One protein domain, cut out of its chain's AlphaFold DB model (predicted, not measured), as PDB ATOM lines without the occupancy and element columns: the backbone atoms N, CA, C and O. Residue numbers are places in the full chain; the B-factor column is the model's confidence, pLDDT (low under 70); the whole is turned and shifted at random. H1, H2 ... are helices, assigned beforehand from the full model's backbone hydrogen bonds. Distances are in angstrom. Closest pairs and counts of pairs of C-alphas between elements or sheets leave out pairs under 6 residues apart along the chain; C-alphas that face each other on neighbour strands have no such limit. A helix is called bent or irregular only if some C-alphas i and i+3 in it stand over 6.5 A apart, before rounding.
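AT A GLANCE: This is residues 47 to 63 and 79 to 161 of the 277 residues of an uncharacterized protein of Firmicutes bacterium (UniProt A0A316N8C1). Three short helices form the core: H4 is in the middle, with H1 packed along it at a shallow tilt and H2 crossing it. The longer, kinked H3 lies off to another side of H4, meeting it with residues 131 to 134 alone, and a long link with no named element, residues 93 to 123, loops out past one end of the core with Leu 105 near its tip before it leads to H3. The printed part has 100 residues with four named helices, H1, H2, H3 and H4 in that order, and no named strand; the class is all helix, with 50 residues in helices. The whole is compact, with a radius of gyration of the C-alphas of 13.9 A, and only just flat, spanning 41 by 34 by 19 A.

IN THESE COORDINATES: Find C-alpha 47 at (118.944, -9.585, 10.080); from there H1 runs through residues 47 to 57, 15.4 A from first to last C-alpha. After the cut, look for H2 at residues 83 to 92, 14.0 A long. H3 begins at C-alpha 124, at (98.471, 7.593, 6.557), and runs to residue 141, 24.6 A away. It is irregular, with C-alphas 128 and 131 9.0 A apart, and has a kink of 47 degrees near residue 135. H4 takes residues 149 to 159, 14.9 A long, and ends at C-alpha 159, at (101.357, -15.020, 22.907).

HOW THE PARTS SIT: Start at H4, the hub, which touches the three other helices. H1 touches it, closest at the C-alphas of Leu 53 and Ile 153, 5.8 A apart; they run the same way at a shallow tilt of 32 degrees, only just short of steep. H2 touches H4, closest at the C-alphas of Ser 86 and Ile 152, 5.0 A apart, opposite ways at a steep tilt of 47 degrees. H1 and H2 touch at the C-alphas of Leu 57 and Lys 91, 7.1 A apart. H3 only just touches H4, with 3 pairs of C-alphas within 8 A, the closest being Phe 134 and Tyr 151 at 6.5 A. H3 is apart from H1 and from H2. In H1, H2 and H4 every O i to N i+4 pair is within hydrogen-bond range; in H3 11 of 14 are.

THE WHOLE: The two C-alphas farthest apart are those of Leu 63 and Leu 105, 41.6 A. Residues 64 to 78 are not printed, and C-alphas 63 and 79 are 16.7 A apart across this cut. The link from H2 to H3 is long, 31 residues; within it, residues 109 to 110 pair antiparallel with residues 115 to 116. The link from H3 to H4 is short, 7 residues. The mean pLDDT of the printed part is 95.0, and no printed residue is under 70.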
ATOM      1  N   ASP A  47     118.070  -8.822   9.187       96.94
ATOM      2  CA  ASP A  47     118.944  -9.585  10.080       96.94
ATOM      3  C   ASP A  47     118.598  -9.364  11.557       96.94
ATOM      4  O   ASP A  47     118.691 -10.287  12.367       96.94
ATOM      5  N   GLU A  48     118.174  -8.153  11.927       97.31
ATOM      6  CA  GLU A  48     117.647  -7.875  13.268       97.31
ATOM      7  C   GLU A  48     116.336  -8.622  13.522       97.31
ATOM      8  O   GLU A  48     116.146  -9.150  14.617       97.31
ATOM      9  N   SER A  49     115.475  -8.740  12.508       97.62
ATOM     10  CA  SER A  49     114.222  -9.500  12.589       97.62
ATOM     11  C   SER A  49     114.492 -10.988  12.813       97.62
ATOM     12  O   SER A  49     113.915 -11.583  13.723       97.62
ATOM     13  N   LEU A  50     115.442 -11.582  12.081       98.19
ATOM     14  CA  LEU A  50     115.857 -12.975  12.292       98.19
ATOM     15  C   LEU A  50     116.451 -13.201  13.689       98.19
ATOM     16  O   LEU A  50     116.099 -14.172  14.361       98.19
ATOM     17  N   LYS A  51     117.311 -12.292  14.167       98.19
ATOM     18  CA  LYS A  51     117.863 -12.359  15.534       98.19
ATOM     19  C   LYS A  51     116.767 -12.243  16.594       98.19
ATOM     20  O   LYS A  51     116.803 -12.952  17.602       98.19
ATOM     21  N   LYS A  52     115.795 -11.352  16.380       98.25
ATOM     22  CA  LYS A  52     114.647 -11.173  17.272       98.25
ATOM     23  C   LYS A  52     113.790 -12.437  17.309       98.25
ATOM     24  O   LYS A  52     113.467 -12.895  18.403       98.25
ATOM     25  N   LEU A  53     113.491 -13.030  16.153       98.50
ATOM     26  CA  LEU A  53     112.760 -14.293  16.058       98.50
ATOM     27  C   LEU A  53     113.477 -15.419  16.818       98.50
ATOM     28  O   LEU A  53     112.852 -16.060  17.658       98.50
ATOM     29  N   ASP A  54     114.779 -15.620  16.600       98.38
ATOM     30  CA  ASP A  54     115.567 -16.645  17.306       98.38
ATOM     31  C   ASP A  54     115.522 -16.462  18.837       98.38
ATOM     32  O   ASP A  54     115.287 -17.413  19.588       98.38
ATOM     33  N   SER A  55     115.664 -15.222  19.315       98.50
ATOM     34  CA  SER A  55     115.548 -14.884  20.742       98.50
ATOM     35  C   SER A  55     114.156 -15.183  21.312       98.50
ATOM     36  O   SER A  55     114.031 -15.662  22.442       98.50
ATOM     37  N   LEU A  56     113.101 -14.917  20.542       98.62
ATOM     38  CA  LEU A  56     111.721 -15.177  20.942       98.62
ATOM     39  C   LEU A  56     111.397 -16.675  20.960       98.62
ATOM     40  O   LEU A  56     110.811 -17.151  21.932       98.62
ATOM     41  N   LEU A  57     111.825 -17.433  19.946       98.44
ATOM     42  CA  LEU A  57     111.595 -18.880  19.860       98.44
ATOM     43  C   LEU A  57     112.205 -19.633  21.049       98.44
ATOM     44  O   LEU A  57     111.596 -20.576  21.549       98.44
ATOM     45  N   LYS A  58     113.352 -19.178  21.569       98.44
ATOM     46  CA  LYS A  58     113.992 -19.736  22.777       98.44
ATOM     47  C   LYS A  58     113.154 -19.595  24.053       98.44
ATOM     48  O   LYS A  58     113.425 -20.288  25.030       98.44
ATOM     49  N   LYS A  59     112.157 -18.706  24.066       98.44
ATOM     50  CA  LYS A  59     111.246 -18.494  25.204       98.44
ATOM     51  C   LYS A  59     109.992 -19.368  25.129       98.44
ATOM     52  O   LYS A  59     109.238 -19.414  26.097       98.44
ATOM     53  N   ILE A  60     109.751 -20.032  23.997       98.00
ATOM     54  CA  ILE A  60     108.553 -20.840  23.774       98.00
ATOM     55  C   ILE A  60     108.801 -22.292  24.182       98.00
ATOM     56  O   ILE A  60     109.749 -22.931  23.728       98.00
ATOM     57  N   ASN A  61     107.875 -22.843  24.967       97.81
ATOM     58  CA  ASN A  61     107.712 -24.287  25.088       97.81
ATOM     59  C   ASN A  61     106.771 -24.784  23.968       97.81
ATOM     60  O   ASN A  61     105.638 -24.298  23.895       97.81
ATOM     61  N   PRO A  62     107.183 -25.749  23.120       97.75
ATOM     62  CA  PRO A  62     106.333 -26.302  22.060       97.75
ATOM     63  C   PRO A  62     104.960 -26.792  22.549       97.75
ATOM     64  O   PRO A  62     103.958 -26.630  21.857       97.75
ATOM     65  N   LEU A  63     104.886 -27.358  23.758       98.06
ATOM     66  CA  LEU A  63     103.618 -27.860  24.287       98.06
ATOM     67  C   LEU A  63     102.649 -26.719  24.636       98.06
ATOM     68  O   LEU A  63     101.441 -26.880  24.482       98.06
ATOM     69  N   GLU A  79      92.622 -15.569  19.570       97.12
ATOM     70  CA  GLU A  79      93.961 -15.046  19.831       97.12
ATOM     71  C   GLU A  79      94.990 -16.113  20.250       97.12
ATOM     72  O   GLU A  79      96.192 -15.852  20.193       97.12
ATOM     73  N   TYR A  80      94.537 -17.311  20.636       98.44
ATOM     74  CA  TYR A  80      95.387 -18.469  20.944       98.44
ATOM     75  C   TYR A  80      95.640 -19.384  19.736       98.44
ATOM     76  O   TYR A  80      96.403 -20.339  19.844       98.44
ATOM     77  N   ARG A  81      94.993 -19.140  18.590       97.31
ATOM     78  CA  ARG A  81      94.955 -20.106  17.484       97.31
ATOM     79  C   ARG A  81      96.206 -20.082  16.610       97.31
ATOM     80  O   ARG A  81      96.787 -21.133  16.352       97.31
ATOM     81  N   SER A  82      96.624 -18.904  16.153       97.88
ATOM     82  CA  SER A  82      97.690 -18.752  15.149       97.88
ATOM     83  C   SER A  82      99.071 -19.174  15.628       97.88
ATOM     84  O   SER A  82      99.891 -19.583  14.803       97.88
ATOM     85  N   ILE A  83      99.323 -19.117  16.940       98.38
ATOM     86  CA  ILE A  83     100.665 -19.284  17.497       98.38
ATOM     87  C   ILE A  83     101.306 -20.625  17.132       98.38
ATOM     88  O   ILE A  83     102.516 -20.679  16.927       98.38
ATOM     89  N   LEU A  84     100.519 -21.697  16.994       98.69
ATOM     90  CA  LEU A  84     101.044 -22.996  16.575       98.69
ATOM     91  C   LEU A  84     101.667 -22.912  15.172       98.69
ATOM     92  O   LEU A  84     102.799 -23.351  14.975       98.69
ATOM     93  N   GLY A  85     100.971 -22.288  14.219       98.31
ATOM     94  CA  GLY A  85     101.496 -22.064  12.870       98.31
ATOM     95  C   GLY A  85     102.711 -21.136  12.885       98.31
ATOM     96  O   GLY A  85     103.743 -21.469  12.305       98.31
ATOM     97  N   SER A  86     102.621 -20.022  13.616       98.62
ATOM     98  CA  SER A  86     103.714 -19.052  13.761       98.62
ATOM     99  C   SER A  86     104.986 -19.687  14.339       98.62
ATOM    100  O   SER A  86     106.083 -19.440  13.840       98.62
ATOM    101  N   TYR A  87     104.852 -20.556  15.345       98.69
ATOM    102  CA  TYR A  87     105.969 -21.275  15.955       98.69
ATOM    103  C   TYR A  87     106.634 -22.250  14.976       98.69
ATOM    104  O   TYR A  87     107.852 -22.198  14.804       98.69
ATOM    105  N   TYR A  88     105.858 -23.122  14.324       98.56
ATOM    106  CA  TYR A  88     106.418 -24.141  13.429       98.56
ATOM    107  C   TYR A  88     107.005 -23.542  12.148       98.56
ATOM    108  O   TYR A  88     108.083 -23.968  11.740       98.56
ATOM    109  N   PHE A  89     106.374 -22.518  11.560       98.50
ATOM    110  CA  PHE A  89     106.973 -21.797  10.435       98.50
ATOM    111  C   PHE A  89     108.239 -21.060  10.876       98.50
ATOM    112  O   PHE A  89     109.292 -21.246  10.276       98.50
ATOM    113  N   GLY A  90     108.164 -20.268  11.953       98.25
ATOM    114  CA  GLY A  90     109.291 -19.474  12.444       98.25
ATOM    115  C   GLY A  90     110.516 -20.323  12.787       98.25
ATOM    116  O   GLY A  90     111.634 -19.960  12.434       98.25
ATOM    117  N   LYS A  91     110.308 -21.482  13.421       98.12
ATOM    118  CA  LYS A  91     111.369 -22.448  13.740       98.12
ATOM    119  C   LYS A  91     112.006 -23.070  12.494       98.12
ATOM    120  O   LYS A  91     113.182 -23.420  12.535       98.12
ATOM    121  N   ALA A  92     111.233 -23.241  11.427       98.19
ATOM    122  CA  ALA A  92     111.688 -23.875  10.200       98.19
ATOM    123  C   ALA A  92     112.466 -22.934   9.268       98.19
ATOM    124  O   ALA A  92     113.148 -23.413   8.365       98.19
ATOM    125  N   ILE A  93     112.387 -21.612   9.474       97.88
ATOM    126  CA  ILE A  93     113.116 -20.636   8.657       97.88
ATOM    127  C   ILE A  93     114.626 -20.941   8.723       97.88
ATOM    128  O   ILE A  93     115.219 -20.871   9.804       97.88
ATOM    129  N   PRO A  94     115.285 -21.241   7.588       96.75
ATOM    130  CA  PRO A  94     116.714 -21.516   7.574       96.75
ATOM    131  C   PRO A  94     117.509 -20.234   7.824       96.75
ATOM    132  O   PRO A  94     117.035 -19.118   7.605       96.75
ATOM    133  N   LYS A  95     118.779 -20.369   8.216       95.69
ATOM    134  CA  LYS A  95     119.695 -19.224   8.202       95.69
ATOM    135  C   LYS A  95     119.872 -18.744   6.759       95.69
ATOM    136  O   LYS A  95     120.297 -19.515   5.905       95.69
ATOM    137  N   HIS A  96     119.602 -17.469   6.510       95.88
ATOM    138  CA  HIS A  96     119.737 -16.850   5.195       95.88
ATOM    139  C   HIS A  96     120.034 -15.355   5.338       95.88
ATOM    140  O   HIS A  96     119.800 -14.758   6.391       95.88
ATOM    141  N   THR A  97     120.566 -14.757   4.279       94.38
ATOM    142  CA  THR A  97     120.548 -13.304   4.076       94.38
ATOM    143  C   THR A  97     119.277 -12.923   3.331       94.38
ATOM    144  O   THR A  97     118.585 -13.805   2.824       94.38
ATOM    145  N   ILE A  98     118.984 -11.626   3.214       94.44
ATOM    146  CA  ILE A  98     117.856 -11.170   2.398       94.44
ATOM    147  C   ILE A  98     117.900 -11.821   1.005       94.44
ATOM    148  O   ILE A  98     118.929 -11.797   0.325       94.44
ATOM    149  N   TYR A  99     116.793 -12.460   0.628       93.62
ATOM    150  CA  TYR A  99     116.642 -13.163  -0.639       93.62
ATOM    151  C   TYR A  99     115.633 -12.419  -1.508       93.62
ATOM    152  O   TYR A  99     114.437 -12.409  -1.213       93.62
ATOM    153  N   ASP A 100     116.140 -11.796  -2.569       92.75
ATOM    154  CA  ASP A 100     115.353 -11.119  -3.595       92.75
ATOM    155  C   ASP A 100     115.819 -11.592  -4.979       92.75
ATOM    156  O   ASP A 100     116.864 -11.142  -5.456       92.75
ATOM    157  N   PRO A 101     115.078 -12.495  -5.643       87.81
ATOM    158  CA  PRO A 101     115.482 -13.013  -6.945       87.81
ATOM    159  C   PRO A 101     115.377 -11.973  -8.066       87.81
ATOM    160  O   PRO A 101     115.920 -12.194  -9.147       87.81
ATOM    161  N   TYR A 102     114.730 -10.828  -7.827       87.69
ATOM    162  CA  TYR A 102     114.703  -9.714  -8.772       87.69
ATOM    163  C   TYR A 102     115.907  -8.778  -8.623       87.69
ATOM    164  O   TYR A 102     116.050  -7.851  -9.418       87.69
ATOM    165  N   ASN A 103     116.788  -9.025  -7.644       81.06
ATOM    166  CA  ASN A 103     118.008  -8.254  -7.398       81.06
ATOM    167  C   ASN A 103     117.758  -6.741  -7.260       81.06
ATOM    168  O   ASN A 103     118.542  -5.923  -7.750       81.06
ATOM    169  N   ASN A 104     116.668  -6.347  -6.592       82.25
ATOM    170  CA  ASN A 104     116.401  -4.933  -6.366       82.25
ATOM    171  C   ASN A 104     117.448  -4.333  -5.420       82.25
ATOM    172  O   ASN A 104     117.702  -4.843  -4.323       82.25
ATOM    173  N   LEU A 105     118.010  -3.187  -5.811       71.62
ATOM    174  CA  LEU A 105     118.803  -2.361  -4.906       71.62
ATOM    175  C   LEU A 105     117.903  -1.901  -3.749       71.62
ATOM    176  O   LEU A 105     116.847  -1.315  -3.982       71.62
ATOM    177  N   ASN A 106     118.330  -2.143  -2.508       79.44
ATOM    178  CA  ASN A 106     117.559  -1.867  -1.287       79.44
ATOM    179  C   ASN A 106     116.255  -2.672  -1.177       79.44
ATOM    180  O   ASN A 106     115.200  -2.102  -0.879       79.44
ATOM    181  N   SER A 107     116.324  -3.986  -1.415       84.50
ATOM    182  CA  SER A 107     115.159  -4.859  -1.285       84.50
ATOM    183  C   SER A 107     114.442  -4.671   0.056       84.50
ATOM    184  O   SER A 107     115.048  -4.674   1.130       84.50
ATOM    185  N   LYS A 108     113.127  -4.465  -0.033       91.56
ATOM    186  CA  LYS A 108     112.220  -4.280   1.106       91.56
ATOM    187  C   LYS A 108     111.419  -5.539   1.413       91.56
ATOM    188  O   LYS A 108     110.551  -5.478   2.270       91.56
ATOM    189  N   HIS A 109     111.678  -6.634   0.701       94.44
ATOM    190  CA  HIS A 109     110.975  -7.897   0.862       94.44
ATOM    191  C   HIS A 109     111.962  -9.058   0.808       94.44
ATOM    192  O   HIS A 109     112.877  -9.050  -0.009       94.44
ATOM    193  N   CYS A 110     111.780 -10.066   1.654       95.50
ATOM    194  CA  CYS A 110     112.532 -11.312   1.571       95.50
ATOM    195  C   CYS A 110     111.603 -12.436   1.121       95.50
ATOM    196  O   CYS A 110     110.760 -12.891   1.896       95.50
ATOM    197  N   TYR A 111     111.816 -12.949  -0.089       94.88
ATOM    198  CA  TYR A 111     111.023 -14.047  -0.652       94.88
ATOM    199  C   TYR A 111     111.292 -15.391   0.042       94.88
ATOM    200  O   TYR A 111     110.575 -16.361  -0.180       94.88
ATOM    201  N   MET A 112     112.305 -15.466   0.913       95.38
ATOM    202  CA  MET A 112     112.554 -16.647   1.739       95.38
ATOM    203  C   MET A 112     111.650 -16.653   2.978       95.38
ATOM    204  O   MET A 112     110.889 -17.590   3.184       95.38
ATOM    205  N   CYS A 113     111.677 -15.613   3.814       95.94
ATOM    206  CA  CYS A 113     110.966 -15.613   5.103       95.94
ATOM    207  C   CYS A 113     109.712 -14.726   5.159       95.94
ATOM    208  O   CYS A 113     109.069 -14.652   6.208       95.94
ATOM    209  N   GLY A 114     109.363 -14.050   4.062       95.31
ATOM    210  CA  GLY A 114     108.234 -13.119   4.010       95.31
ATOM    211  C   GLY A 114     108.444 -11.861   4.856       95.31
ATOM    212  O   GLY A 114     107.470 -11.297   5.358       95.31
ATOM    213  N   TRP A 115     109.704 -11.470   5.079       96.50
ATOM    214  CA  TRP A 115     110.060 -10.215   5.751       96.50
ATOM    215  C   TRP A 115     109.713  -9.037   4.867       96.50
ATOM    216  O   TRP A 115     110.120  -9.039   3.708       96.50
ATOM    217  N   TYR A 116     109.060  -8.023   5.425       93.62
ATOM    218  CA  TYR A 116     108.810  -6.763   4.747       93.62
ATOM    219  C   TYR A 116     109.310  -5.581   5.581       93.62
ATOM    220  O   TYR A 116     108.960  -5.413   6.747       93.62
ATOM    221  N   ALA A 117     110.107  -4.710   4.968       93.50
ATOM    222  CA  ALA A 117     110.640  -3.535   5.637       93.50
ATOM    223  C   ALA A 117     109.518  -2.556   6.019       93.50
ATOM    224  O   ALA A 117     108.890  -1.949   5.146       93.50
ATOM    225  N   TRP A 118     109.329  -2.318   7.319       93.56
ATOM    226  CA  TRP A 118     108.512  -1.199   7.795       93.56
ATOM    227  C   TRP A 118     109.044   0.133   7.250       93.56
ATOM    228  O   TRP A 118     110.255   0.337   7.131       93.56
ATOM    229  N   SER A 119     108.152   1.059   6.892       92.19
ATOM    230  CA  SER A 119     108.577   2.357   6.364       92.19
ATOM    231  C   SER A 119     109.179   3.206   7.480       92.19
ATOM    232  O   SER A 119     108.592   3.328   8.547       92.19
ATOM    233  N   LYS A 120     110.319   3.857   7.224       92.44
ATOM    234  CA  LYS A 120     110.864   4.867   8.151       92.44
ATOM    235  C   LYS A 120     109.982   6.117   8.222       92.44
ATOM    236  O   LYS A 120     109.964   6.796   9.240       92.44
ATOM    237  N   GLU A 121     109.248   6.383   7.147       92.88
ATOM    238  CA  GLU A 121     108.295   7.481   7.012       92.88
ATOM    239  C   GLU A 121     106.950   6.867   6.587       92.88
ATOM    240  O   GLU A 121     106.702   6.671   5.391       92.88
ATOM    241  N   PRO A 122     106.125   6.394   7.539       92.88
ATOM    242  CA  PRO A 122     104.851   5.766   7.214       92.88
ATOM    243  C   PRO A 122     103.867   6.793   6.652       92.88
ATOM    244  O   PRO A 122     103.721   7.894   7.177       92.88
ATOM    245  N   ASN A 123     103.159   6.413   5.589       92.88
ATOM    246  CA  ASN A 123     102.015   7.182   5.109       92.88
ATOM    247  C   ASN A 123     100.783   6.941   6.004       92.88
ATOM    248  O   ASN A 123     100.781   6.056   6.864       92.88
ATOM    249  N   GLU A 124      99.709   7.696   5.773       91.44
ATOM    250  CA  GLU A 124      98.471   7.593   6.557       91.44
ATOM    251  C   GLU A 124      97.896   6.166   6.573       91.44
ATOM    252  O   GLU A 124      97.466   5.673   7.616       91.44
ATOM    253  N   TYR A 125      97.944   5.462   5.438       90.81
ATOM    254  CA  TYR A 125      97.486   4.076   5.358       90.81
ATOM    255  C   TYR A 125      98.290   3.159   6.289       90.81
ATOM    256  O   TYR A 125      97.711   2.386   7.051       90.81
ATOM    257  N   ALA A 126      99.621   3.267   6.266       90.88
ATOM    258  CA  ALA A 126     100.519   2.465   7.086       90.88
ATOM    259  C   ALA A 126     100.313   2.732   8.586       90.88
ATOM    260  O   ALA A 126     100.269   1.772   9.358       90.88
ATOM    261  N   LEU A 127     100.108   3.996   8.975       90.81
ATOM    262  CA  LEU A 127      99.774   4.390  10.350       90.81
ATOM    263  C   LEU A 127      98.460   3.753  10.824       90.81
ATOM    264  O   LEU A 127      98.390   3.257  11.945       90.81
ATOM    265  N   LYS A 128      97.442   3.703   9.955       89.88
ATOM    266  CA  LYS A 128      96.148   3.083  10.276       89.88
ATOM    267  C   LYS A 128      96.188   1.561  10.295       89.88
ATOM    268  O   LYS A 128      95.385   0.973  11.003       89.88
ATOM    269  N   HIS A 129      97.058   0.902   9.527       88.69
ATOM    270  CA  HIS A 129      96.970  -0.550   9.329       88.69
ATOM    271  C   HIS A 129      98.036  -1.353  10.087       88.69
ATOM    272  O   HIS A 129      97.676  -2.371  10.658       88.69
ATOM    273  N   GLY A 130      99.291  -0.890  10.170       90.50
ATOM    274  CA  GLY A 130     100.482  -1.568  10.731       90.50
ATOM    275  C   GLY A 130     100.293  -2.849  11.574       90.50
ATOM    276  O   GLY A 130      99.855  -3.886  11.083       90.50
ATOM    277  N   LEU A 131     100.688  -2.809  12.852       95.69
ATOM    278  CA  LEU A 131     100.525  -3.948  13.775       95.69
ATOM    279  C   LEU A 131      99.060  -4.162  14.195       95.69
ATOM    280  O   LEU A 131      98.681  -5.238  14.657       95.69
ATOM    281  N   ASN A 132      98.224  -3.140  14.026       97.19
ATOM    282  CA  ASN A 132      96.827  -3.166  14.442       97.19
ATOM    283  C   ASN A 132      95.997  -4.127  13.587       97.19
ATOM    284  O   ASN A 132      95.204  -4.886  14.138       97.19
ATOM    285  N   VAL A 133      96.252  -4.204  12.276       96.88
ATOM    286  CA  VAL A 133      95.652  -5.226  11.404       96.88
ATOM    287  C   VAL A 133      96.114  -6.623  11.803       96.88
ATOM    288  O   VAL A 133      95.291  -7.535  11.841       96.88
ATOM    289  N   PHE A 134      97.387  -6.806  12.175       97.00
ATOM    290  CA  PHE A 134      97.869  -8.109  12.650       97.00
ATOM    291  C   PHE A 134      97.102  -8.556  13.894       97.00
ATOM    292  O   PHE A 134      96.658  -9.703  13.970       97.00
ATOM    293  N   ASN A 135      96.903  -7.658  14.863       97.88
ATOM    294  CA  ASN A 135      96.159  -7.992  16.072       97.88
ATOM    295  C   ASN A 135      94.667  -8.190  15.804       97.88
ATOM    296  O   ASN A 135      94.067  -9.129  16.324       97.88
ATOM    297  N   PHE A 136      94.077  -7.347  14.958       97.94
ATOM    298  CA  PHE A 136      92.700  -7.500  14.515       97.94
ATOM    299  C   PHE A 136      92.475  -8.888  13.901       97.94
ATOM    300  O   PHE A 136      91.570  -9.602  14.323       97.94
ATOM    301  N   GLU A 137      93.329  -9.324  12.972       96.50
ATOM    302  CA  GLU A 137      93.215 -10.637  12.329       96.50
ATOM    303  C   GLU A 137      93.389 -11.795  13.327       96.50
ATOM    304  O   GLU A 137      92.704 -12.814  13.199       96.50
ATOM    305  N   ARG A 138      94.243 -11.644  14.354       96.62
ATOM    306  CA  ARG A 138      94.366 -12.619  15.459       96.62
ATOM    307  C   ARG A 138      93.040 -12.801  16.191       96.62
ATOM    308  O   ARG A 138      92.577 -13.929  16.328       96.62
ATOM    309  N   PHE A 139      92.403 -11.707  16.600       96.62
ATOM    310  CA  PHE A 139      91.139 -11.759  17.342       96.62
ATOM    311  C   PHE A 139      89.920 -12.071  16.469       96.62
ATOM    312  O   PHE A 139      88.963 -12.668  16.956       96.62
ATOM    313  N   LYS A 140      89.926 -11.675  15.192       94.75
ATOM    314  CA  LYS A 140      88.779 -11.833  14.291       94.75
ATOM    315  C   LYS A 140      88.756 -13.182  13.579       94.75
ATOM    316  O   LYS A 140      87.680 -13.750  13.403       94.75
ATOM    317  N   PHE A 141      89.916 -13.663  13.136       93.94
ATOM    318  CA  PHE A 141      90.026 -14.827  12.250       93.94
ATOM    319  C   PHE A 141      90.905 -15.946  12.821       93.94
ATOM    320  O   PHE A 141      90.966 -17.027  12.240       93.94
ATOM    321  N   GLY A 142      91.558 -15.724  13.967       95.38
ATOM    322  CA  GLY A 142      92.548 -16.653  14.513       95.38
ATOM    323  C   GLY A 142      93.902 -16.556  13.812       95.38
ATOM    324  O   GLY A 142      94.631 -17.545  13.773       95.38
ATOM    325  N   GLY A 143      94.199 -15.380  13.244       94.38
ATOM    326  CA  GLY A 143      95.406 -15.075  12.477       94.38
ATOM    327  C   GLY A 143      95.361 -15.593  11.046       94.38
ATOM    328  O   GLY A 143      94.710 -16.593  10.779       94.38
ATOM    329  N   VAL A 144      96.032 -14.909  10.113       92.31
ATOM    330  CA  VAL A 144      96.009 -15.280   8.679       92.31
ATOM    331  C   VAL A 144      97.369 -15.175   7.972       92.31
ATOM    332  O   VAL A 144      97.529 -15.698   6.874       92.31
ATOM    333  N   ARG A 145      98.373 -14.531   8.582       91.81
ATOM    334  CA  ARG A 145      99.659 -14.184   7.942       91.81
ATOM    335  C   ARG A 145     100.788 -15.144   8.323       91.81
ATOM    336  O   ARG A 145     101.892 -14.725   8.654       91.81
ATOM    337  N   TYR A 146     100.518 -16.446   8.269       88.00
ATOM    338  CA  TYR A 146     101.404 -17.489   8.810       88.00
ATOM    339  C   TYR A 146     102.790 -17.595   8.151       88.00
ATOM    340  O   TYR A 146     103.652 -18.283   8.679       88.00
ATOM    341  N   GLN A 147     102.993 -16.956   6.996       91.75
ATOM    342  CA  GLN A 147     104.231 -17.015   6.209       91.75
ATOM    343  C   GLN A 147     104.970 -15.663   6.162       91.75
ATOM    344  O   GLN A 147     105.819 -15.457   5.298       91.75
ATOM    345  N   SER A 148     104.629 -14.735   7.065       94.94
ATOM    346  CA  SER A 148     105.293 -13.439   7.228       94.94
ATOM    347  C   SER A 148     106.017 -13.395   8.569       94.94
ATOM    348  O   SER A 148     105.384 -13.463   9.624       94.94
ATOM    349  N   ILE A 149     107.343 -13.254   8.544       96.38
ATOM    350  CA  ILE A 149     108.145 -13.162   9.772       96.38
ATOM    351  C   ILE A 149     107.731 -11.980  10.662       96.38
ATOM    352  O   ILE A 149     107.738 -12.127  11.882       96.38
ATOM    353  N   ASP A 150     107.314 -10.846  10.092       94.88
ATOM    354  CA  ASP A 150     106.863  -9.680  10.864       94.88
ATOM    355  C   ASP A 150     105.619 -10.010  11.694       94.88
ATOM    356  O   ASP A 150     105.543  -9.684  12.882       94.88
ATOM    357  N   TYR A 151     104.669 -10.728  11.089       97.19
ATOM    358  CA  TYR A 151     103.500 -11.231  11.800       97.19
ATOM    359  C   TYR A 151     103.879 -12.279  12.849       97.19
ATOM    360  O   TYR A 151     103.378 -12.221  13.965       97.19
ATOM    361  N   ILE A 152     104.773 -13.215  12.526       98.06
ATOM    362  CA  ILE A 152     105.193 -14.280  13.451       98.06
ATOM    363  C   ILE A 152     105.868 -13.702  14.693       98.06
ATOM    364  O   ILE A 152     105.559 -14.119  15.807       98.06
ATOM    365  N   ILE A 153     106.764 -12.728  14.515       98.12
ATOM    366  CA  ILE A 153     107.401 -12.012  15.624       98.12
ATOM    367  C   ILE A 153     106.322 -11.377  16.502       98.12
ATOM    368  O   ILE A 153     106.320 -11.598  17.713       98.12
ATOM    369  N   PHE A 154     105.383 -10.649  15.895       98.19
ATOM    370  CA  PHE A 154     104.287 -10.015  16.619       98.19
ATOM    371  C   PHE A 154     103.411 -11.037  17.364       98.19
ATOM    372  O   PHE A 154     103.115 -10.853  18.543       98.19
ATOM    373  N   ASP A 155     103.022 -12.130  16.710       98.56
ATOM    374  CA  ASP A 155     102.161 -13.170  17.275       98.56
ATOM    375  C   ASP A 155     102.828 -13.865  18.469       98.56
ATOM    376  O   ASP A 155     102.197 -14.039  19.512       98.56
ATOM    377  N   ILE A 156     104.129 -14.165  18.373       98.62
ATOM    378  CA  ILE A 156     104.913 -14.701  19.492       98.62
ATOM    379  C   ILE A 156     104.985 -13.691  20.645       98.62
ATOM    380  O   ILE A 156     104.775 -14.064  21.800       98.62
ATOM    381  N   GLU A 157     105.259 -12.415  20.365       98.38
ATOM    382  CA  GLU A 157     105.311 -11.377  21.400       98.38
ATOM    383  C   GLU A 157     103.984 -11.221  22.141       98.38
ATOM    384  O   GLU A 157     103.987 -11.030  23.358       98.38
ATOM    385  N   GLN A 158     102.853 -11.314  21.438       98.38
ATOM    386  CA  GLN A 158     101.545 -11.266  22.084       98.38
ATOM    387  C   GLN A 158     101.218 -12.568  22.814       98.38
ATOM    388  O   GLN A 158     100.694 -12.513  23.924       98.38
ATOM    389  N   PHE A 159     101.554 -13.729  22.249       98.56
ATOM    390  CA  PHE A 159     101.357 -15.020  22.907       98.56
ATOM    391  C   PHE A 159     102.091 -15.103  24.248       98.56
ATOM    392  O   PHE A 159     101.509 -15.548  25.232       98.56
ATOM    393  N   LEU A 160     103.325 -14.602  24.324       98.44
ATOM    394  CA  LEU A 160     104.105 -14.583  25.567       98.44
ATOM    395  C   LEU A 160     103.476 -13.720  26.679       98.44
ATOM    396  O   LEU A 160     103.867 -13.853  27.837       98.44
ATOM    397  N   LYS A 161     102.516 -12.848  26.348       97.69
ATOM    398  CA  LYS A 161     101.739 -12.053  27.315       97.69
ATOM    399  C   LYS A 161     100.424 -12.724  27.715       97.69
ATOM    400  O   LYS A 161      99.794 -12.287  28.678       97.69
TER     401      LYS A 161